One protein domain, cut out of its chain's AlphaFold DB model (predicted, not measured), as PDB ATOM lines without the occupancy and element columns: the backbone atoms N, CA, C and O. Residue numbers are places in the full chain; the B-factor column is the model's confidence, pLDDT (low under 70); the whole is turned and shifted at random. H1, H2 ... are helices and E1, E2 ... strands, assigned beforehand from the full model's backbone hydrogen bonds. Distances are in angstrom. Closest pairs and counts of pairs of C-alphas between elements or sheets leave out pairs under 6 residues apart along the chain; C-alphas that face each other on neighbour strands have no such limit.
ATOM      1  N   VAL A   2     -37.097 -25.281  41.113       82.75
ATOM      2  CA  VAL A   2     -36.294 -25.116  39.888       82.75
ATOM      3  C   VAL A   2     -37.260 -24.748  38.771       82.75
ATOM      4  O   VAL A   2     -38.180 -25.512  38.496       82.75
ATOM      5  N   LEU A   3     -37.085 -23.571  38.173       88.56
ATOM      6  CA  LEU A   3     -37.881 -23.144  37.025       88.56
ATOM      7  C   LEU A   3     -37.227 -23.694  35.752       88.56
ATOM      8  O   LEU A   3     -36.052 -23.432  35.499       88.56
ATOM      9  N   GLY A   4     -37.979 -24.478  34.980       93.44
ATOM     10  CA  GLY A   4     -37.537 -25.008  33.689       93.44
ATOM     11  C   GLY A   4     -37.779 -24.026  32.542       93.44
ATOM     12  O   GLY A   4     -38.529 -23.067  32.691       93.44
ATOM     13  N   MET A   5     -37.191 -24.299  31.373       94.19
ATOM     14  CA  MET A   5     -37.299 -23.419  30.197       94.19
ATOM     15  C   MET A   5     -38.738 -23.158  29.742       94.19
ATOM     16  O   MET A   5     -39.062 -22.025  29.406       94.19
ATOM     17  N   ALA A   6     -39.613 -24.162  29.844       95.31
ATOM     18  CA  ALA A   6     -41.028 -24.027  29.497       95.31
ATOM     19  C   ALA A   6     -41.733 -22.907  30.284       95.31
ATOM     20  O   ALA A   6     -42.595 -22.221  29.743       95.31
ATOM     21  N   PHE A   7     -41.339 -22.672  31.541       94.56
ATOM     22  CA  PHE A   7     -41.884 -21.565  32.326       94.56
ATOM     23  C   PHE A   7     -41.467 -20.208  31.750       94.56
ATOM     24  O   PHE A   7     -42.290 -19.303  31.664       94.56
ATOM     25  N   PHE A   8     -40.198 -20.057  31.359       94.44
ATOM     26  CA  PHE A   8     -39.694 -18.791  30.822       94.44
ATOM     27  C   PHE A   8     -40.369 -18.437  29.498       94.44
ATOM     28  O   PHE A   8     -40.721 -17.280  29.288       94.44
ATOM     29  N   GLU A   9     -40.604 -19.432  28.645       95.00
ATOM     30  CA  GLU A   9     -41.340 -19.251  27.392       95.00
ATOM     31  C   GLU A   9     -42.806 -18.894  27.652       95.00
ATOM     32  O   GLU A   9     -43.306 -17.915  27.105       95.00
ATOM     33  N   GLN A  10     -43.482 -19.629  28.540       95.56
ATOM     34  CA  GLN A  10     -44.892 -19.389  28.849       95.56
ATOM     35  C   GLN A  10     -45.132 -18.020  29.496       95.56
ATOM     36  O   GLN A  10     -46.122 -17.357  29.194       95.56
ATOM     37  N   ALA A  11     -44.249 -17.604  30.403       94.56
ATOM     38  CA  ALA A  11     -44.383 -16.353  31.137       94.56
ATOM     39  C   ALA A  11     -43.740 -15.156  30.417       94.56
ATOM     40  O   ALA A  11     -43.712 -14.074  30.994       94.56
ATOM     41  N   ASN A  12     -43.179 -15.327  29.211       96.06
ATOM     42  CA  ASN A  12     -42.334 -14.315  28.562       96.06
ATOM     43  C   ASN A  12     -41.308 -13.722  29.548       96.06
ATOM     44  O   ASN A  12     -41.207 -12.502  29.729       96.06
ATOM     45  N   ALA A  13     -40.602 -14.607  30.254       96.06
ATOM     46  CA  ALA A  13     -39.672 -14.240  31.306       96.06
ATOM     47  C   ALA A  13     -38.219 -14.273  30.812       96.06
ATOM     48  O   ALA A  13     -37.771 -15.237  30.193       96.06
ATOM     49  N   PHE A  14     -37.456 -13.234  31.143       94.44
ATOM     50  CA  PHE A  14     -36.097 -13.005  30.665       94.44
ATOM     51  C   PHE A  14     -35.140 -12.816  31.846       94.44
ATOM     52  O   PHE A  14     -35.271 -11.838  32.591       94.44
ATOM     53  N   PRO A  15     -34.169 -13.723  32.057       93.62
ATOM     54  CA  PRO A  15     -33.178 -13.536  33.105       93.62
ATOM     55  C   PRO A  15     -32.284 -12.336  32.772       93.62
ATOM     56  O   PRO A  15     -31.816 -12.185  31.644       93.62
ATOM     57  N   GLN A  16     -32.000 -11.506  33.774       93.62
ATOM     58  CA  GLN A  16     -31.095 -10.363  33.679       93.62
ATOM     59  C   GLN A  16     -29.901 -10.569  34.623       93.62
ATOM     60  O   GLN A  16     -29.906 -10.083  35.758       93.62
ATOM     61  N   PRO A  17     -28.838 -11.270  34.181       88.94
ATOM     62  CA  PRO A  17     -27.698 -11.582  35.040       88.94
ATOM     63  C   PRO A  17     -26.984 -10.338  35.578       88.94
ATOM     64  O   PRO A  17     -26.590 -10.316  36.738       88.94
ATOM     65  N   ALA A  18     -26.855  -9.290  34.756       90.50
ATOM     66  CA  ALA A  18     -26.185  -8.046  35.140       90.50
ATOM     67  C   ALA A  18     -26.928  -7.290  36.255       90.50
ATOM     68  O   ALA A  18     -26.296  -6.689  37.117       90.50
ATOM     69  N   ALA A  19     -28.262  -7.354  36.251       90.25
ATOM     70  CA  ALA A  19     -29.114  -6.708  37.244       90.25
ATOM     71  C   ALA A  19     -29.480  -7.639  38.412       90.25
ATOM     72  O   ALA A  19     -30.147  -7.207  39.347       90.25
ATOM     73  N   SER A  20     -29.031  -8.903  38.381       92.25
ATOM     74  CA  SER A  20     -29.445  -9.940  39.333       92.25
ATOM     75  C   SER A  20     -30.967  -9.967  39.493       92.25
ATOM     76  O   SER A  20     -31.485  -9.900  40.602       92.25
ATOM     77  N   SER A  21     -31.694 -10.014  38.377       93.81
ATOM     78  CA  SER A  21     -33.158  -9.958  38.349       93.81
ATOM     79  C   SER A  21     -33.741 -10.840  37.246       93.81
ATOM     80  O   SER A  21     -33.028 -11.357  36.382       93.81
ATOM     81  N   LEU A  22     -35.056 -11.029  37.290       94.12
ATOM     82  CA  LEU A  22     -35.864 -11.672  36.261       94.12
ATOM     83  C   LEU A  22     -36.912 -10.670  35.777       94.12
ATOM     84  O   LEU A  22     -37.661 -10.131  36.591       94.12
ATOM     85  N   SER A  23     -36.980 -10.424  34.473       95.50
ATOM     86  CA  SER A  23     -38.048  -9.620  33.875       95.50
ATOM     87  C   SER A  23     -39.167 -10.519  33.368       95.50
ATOM     88  O   SER A  23     -38.873 -11.570  32.819       95.50
ATOM     89  N   ILE A  24     -40.424 -10.112  33.515       97.19
ATOM     90  CA  ILE A  24     -41.601 -10.804  32.971       97.19
ATOM     91  C   ILE A  24     -42.374  -9.787  32.138       97.19
ATOM     92  O   ILE A  24     -42.702  -8.710  32.647       97.19
ATOM     93  N   LEU A  25     -42.625 -10.103  30.868       96.00
ATOM     94  CA  LEU A  25     -43.398  -9.248  29.968       96.00
ATOM     95  C   LEU A  25     -44.842  -9.743  29.873       96.00
ATOM     96  O   LEU A  25     -45.095 -10.881  29.484       96.00
ATOM     97  N   ASP A  26     -45.787  -8.863  30.180       95.94
ATOM     98  CA  ASP A  26     -47.223  -9.114  30.058       95.94
ATOM     99  C   ASP A  26     -47.844  -8.013  29.194       95.94
ATOM    100  O   ASP A  26     -48.179  -6.926  29.674       95.94
ATOM    101  N   GLY A  27     -47.901  -8.261  27.884       92.94
ATOM    102  CA  GLY A  27     -48.352  -7.278  26.900       92.94
ATOM    103  C   GLY A  27     -47.472  -6.025  26.887       92.94
ATOM    104  O   GLY A  27     -46.315  -6.074  26.470       92.94
ATOM    105  N   ASP A  28     -48.032  -4.898  27.325       94.31
ATOM    106  CA  ASP A  28     -47.362  -3.596  27.426       94.31
ATOM    107  C   ASP A  28     -46.678  -3.359  28.784       94.31
ATOM    108  O   ASP A  28     -46.014  -2.337  28.983       94.31
ATOM    109  N   LYS A  29     -46.812  -4.300  29.725       96.12
ATOM    110  CA  LYS A  29     -46.249  -4.198  31.072       96.12
ATOM    111  C   LYS A  29     -44.990  -5.039  31.197       96.12
ATOM    112  O   LYS A  29     -44.913  -6.168  30.722       96.12
ATOM    113  N   ALA A  30     -44.011  -4.490  31.908       95.12
ATOM    114  CA  ALA A  30     -42.799  -5.196  32.289       95.12
ATOM    115  C   ALA A  30     -42.685  -5.224  33.814       95.12
ATOM    116  O   ALA A  30     -42.634  -4.180  34.469       95.12
ATOM    117  N   TYR A  31     -42.620  -6.425  34.376       95.69
ATOM    118  CA  TYR A  31     -42.377  -6.651  35.796       95.69
ATOM    119  C   TYR A  31     -40.924  -7.058  35.999       95.69
ATOM    120  O   TYR A  31     -40.370  -7.800  35.194       95.69
ATOM    121  N   THR A  32     -40.294  -6.578  37.071       95.31
ATOM    122  CA  THR A  32     -38.919  -6.954  37.427       95.31
ATOM    123  C   THR A  32     -38.906  -7.550  38.822       95.31
ATOM    124  O   THR A  32     -39.328  -6.908  39.782       95.31
ATOM    125  N   ILE A  33     -38.408  -8.777  38.926       93.94
ATOM    126  CA  ILE A  33     -38.275  -9.512  40.175       93.94
ATOM    127  C   ILE A  33     -36.792  -9.531  40.552       93.94
ATOM    128  O   ILE A  33     -35.991 -10.093  39.799       93.94
ATOM    129  N   PRO A  34     -36.389  -8.934  41.684       91.31
ATOM    130  CA  PRO A  34     -35.013  -9.022  42.149       91.31
ATOM    131  C   PRO A  34     -34.685 -10.465  42.548       91.31
ATOM    132  O   PRO A  34     -35.427 -11.118  43.280       91.31
ATOM    133  N   ALA A  35     -33.553 -10.960  42.065       86.19
ATOM    134  CA  ALA A  35     -32.978 -12.238  42.444       86.19
ATOM    135  C   ALA A  35     -31.842 -11.973  43.437       86.19
ATOM    136  O   ALA A  35     -30.661 -11.927  43.081       86.19
ATOM    137  N   GLU A  36     -32.202 -11.779  44.704       81.50
ATOM    138  CA  GLU A  36     -31.214 -11.680  45.772       81.50
ATOM    139  C   GLU A  36     -30.551 -13.045  45.975       81.50
ATOM    140  O   GLU A  36     -31.164 -14.028  46.392       81.50
ATOM    141  N   ARG A  37     -29.256 -13.117  45.666       68.62
ATOM    142  CA  ARG A  37     -28.444 -14.265  46.054       68.62
ATOM    143  C   ARG A  37     -28.117 -14.109  47.528       68.62
ATOM    144  O   ARG A  37     -27.291 -13.271  47.883       68.62
ATOM    145  N   LEU A  38     -28.735 -14.933  48.372       71.44
ATOM    146  CA  LEU A  38     -28.300 -15.095  49.755       71.44
ATOM    147  C   LEU A  38     -26.831 -15.526  49.735       71.44
ATOM    148  O   LEU A  38     -26.484 -16.649  49.361       71.44
ATOM    149  N   THR A  39     -25.949 -14.587  50.058       60.81
ATOM    150  CA  THR A  39     -24.529 -14.863  50.182       60.81
ATOM    151  C   THR A  39     -24.334 -15.659  51.469       60.81
ATOM    152  O   THR A  39     -24.772 -15.256  52.538       60.81
ATOM    153  N   MET A  40     -23.659 -16.803  51.341       52.28
ATOM    154  CA  MET A  40     -23.162 -17.644  52.437       52.28
ATOM    155  C   MET A  40     -24.173 -18.601  53.094       52.28
ATOM    156  O   MET A  40     -24.426 -18.555  54.292       52.28
ATOM    157  N   SER A  41     -24.598 -19.620  52.346       50.59
ATOM    158  CA  SER A  41     -24.715 -20.954  52.944       50.59
ATOM    159  C   SER A  41     -23.314 -21.576  52.947       50.59
ATOM    160  O   SER A  41     -22.753 -21.827  51.883       50.59
ATOM    161  N   LYS A  42     -22.734 -21.841  54.126       56.69
ATOM    162  CA  LYS A  42     -21.468 -22.599  54.273       56.69
ATOM    163  C   LYS A  42     -21.565 -24.040  53.745       56.69
ATOM    164  O   LYS A  42     -20.566 -24.755  53.713       56.69
ATOM    165  N   PHE A  43     -22.749 -24.473  53.325       56.41
ATOM    166  CA  PHE A  43     -22.969 -25.765  52.705       56.41
ATOM    167  C   PHE A  43     -22.714 -25.642  51.204       56.41
ATOM    168  O   PHE A  43     -23.336 -24.819  50.529       56.41
ATOM    169  N   LYS A  44     -21.768 -26.450  50.703       60.16
ATOM    170  CA  LYS A  44     -21.474 -26.657  49.278       60.16
ATOM    171  C   LYS A  44     -22.692 -27.286  48.594       60.16
ATOM    172  O   LYS A  44     -22.688 -28.464  48.261       60.16
ATOM    173  N   THR A  45     -23.738 -26.502  48.403       58.44
ATOM    174  CA  THR A  45     -24.945 -26.913  47.698       58.44
ATOM    175  C   THR A  45     -25.132 -25.933  46.555       58.44
ATOM    176  O   THR A  45     -25.046 -24.721  46.753       58.44
ATOM    177  N   LEU A  46     -25.285 -26.476  45.345       56.38
ATOM    178  CA  LEU A  46     -25.390 -25.731  44.092       56.38
ATOM    179  C   LEU A  46     -26.345 -24.542  44.262       56.38
ATOM    180  O   LEU A  46     -27.459 -24.704  44.755       56.38
ATOM    181  N   SER A  47     -25.868 -23.350  43.895       52.28
ATOM    182  CA  SER A  47     -26.586 -22.081  44.029       52.28
ATOM    183  C   SER A  47     -27.943 -22.161  43.323       52.28
ATOM    184  O   SER A  47     -28.034 -22.011  42.108       52.28
ATOM    185  N   ALA A  48     -29.003 -22.411  44.088       60.84
ATOM    186  CA  ALA A  48     -30.373 -22.244  43.636       60.84
ATOM    187  C   ALA A  48     -30.785 -20.794  43.908       60.84
ATOM    188  O   ALA A  48     -30.643 -20.304  45.030       60.84
ATOM    189  N   ILE A  49     -31.272 -20.102  42.878       65.25
ATOM    190  CA  ILE A  49     -31.870 -18.775  43.031       65.25
ATOM    191  C   ILE A  49     -33.161 -18.961  43.835       65.25
ATOM    192  O   ILE A  49     -34.070 -19.663  43.393       65.25
ATOM    193  N   GLN A  50     -33.225 -18.379  45.030       63.19
ATOM    194  CA  GLN A  50     -34.440 -18.333  45.840       63.19
ATOM    195  C   GLN A  50     -35.129 -16.997  45.558       63.19
ATOM    196  O   GLN A  50     -34.527 -15.946  45.761       63.19
ATOM    197  N   LEU A  51     -36.365 -17.025  45.053       62.09
ATOM    198  CA  LEU A  51     -37.193 -15.821  45.017       62.09
ATOM    199  C   LEU A  51     -37.620 -15.502  46.451       62.09
ATOM    200  O   LEU A  51     -38.263 -16.324  47.103       62.09
ATOM    201  N   VAL A  52     -37.271 -14.311  46.929       60.31
ATOM    202  CA  VAL A  52     -37.787 -13.775  48.189       60.31
ATOM    203  C   VAL A  52     -39.185 -13.225  47.919       60.31
ATOM    204  O   VAL A  52     -39.337 -12.166  47.311       60.31
ATOM    205  N   GLU A  53     -40.220 -13.938  48.364       59.00
ATOM    206  CA  GLU A  53     -41.543 -13.339  48.533       59.00
ATOM    207  C   GLU A  53     -41.449 -12.317  49.662       59.00
ATOM    208  O   GLU A  53     -41.215 -12.650  50.823       59.00
ATOM    209  N   LYS A  54     -41.597 -11.041  49.314       66.56
ATOM    210  CA  LYS A  54     -41.744  -9.980  50.301       66.56
ATOM    211  C   LYS A  54     -43.147 -10.136  50.892       66.56
ATOM    212  O   LYS A  54     -44.102  -9.966  50.134       66.56
ATOM    213  N   PRO A  55     -43.320 -10.446  52.190       48.84
ATOM    214  CA  PRO A  55     -44.646 -10.437  52.779       48.84
ATOM    215  C   PRO A  55     -45.123  -8.984  52.775       48.84
ATOM    216  O   PRO A  55     -44.724  -8.176  53.616       48.84
TER     217      PRO A  55
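AT A GLANCE: This is residues 2 to 55 of the 168 residues of an uncharacterized protein of Acer yangbiense (UniProt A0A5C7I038). A small sheet of three strands, E1, E2 and E3, folded back and forth as two hairpins, makes one end of an elongated shape, with the short helix H1 only grazing the sheet. From the end of E3 a long stretch with no named element, residues 35 to 55, swings out in a wide open loop and folds back; its residues 40 to 46 stick out at the other end. The printed part has 54 residues, with one named helix followed by three named strands, H1 E1 E2 E3, and the sheet's order is E1 - E2 - E3, antiparallel throughout. The class is mixed, helices and strands, though under half of the residues, 22, are in named elements. The whole is loose, with a radius of gyration of the C-alphas of 12.8 A and spans of 42 by 25 by 23 A.

IN THESE COORDINATES: After Val 2 to Gly 4 comes H1, residues 5 to 10, 8.7 A from first to last C-alpha, beginning at C-alpha 5 at (-37.299, -23.419, 30.197). E1 holds residues 13 to 16 and is 9.7 A long. E2 holds residues 21 to 26 and is 16.3 A long. E3, residues 29 to 34, is 16.5 A long and ends at C-alpha 34 at (-35.013, -9.022, 42.149). The printed part ends at C-alpha 55 at (-44.646, -10.437, 52.779).

HOW THE PARTS SIT: H1 is on the sheet but only grazes it, with its residues 5 to 8. The closest C-alphas of H1 and E1 are those of Phe 8 and Phe 14, 6.8 A apart. In H1 every O i to N i+4 pair is within hydrogen-bond range. The strands form a meander, each the antiparallel neighbour of the one before. E1 and E2 are a hairpin, with 151 degrees between their directions; N 14 and O 23 are within hydrogen-bond range at 2.8 A, and N 23 and O 14 at 2.9 A. E2 and E3 are also a hairpin, at 160 degrees; N 22 and O 33 are within hydrogen-bond range at 2.8 A, and N 29 and O 26 at 3.0 A. E2 is the inner strand, and E1 and E3 are edge strands.

THE WHOLE: The two C-alphas farthest apart are those of Asp 28 and Lys 42, 41.9 A. The C-alphas of Val 2 and Pro 55 are 21.2 A apart. The printed part has no cut, and the links H1 to E1, E1 to E2 and E2 to E3 are tight. Residues 40 to 46 stand free. The mean pLDDT of the printed part is 81.3; residue 37 and residues 39 to 55 are under 70.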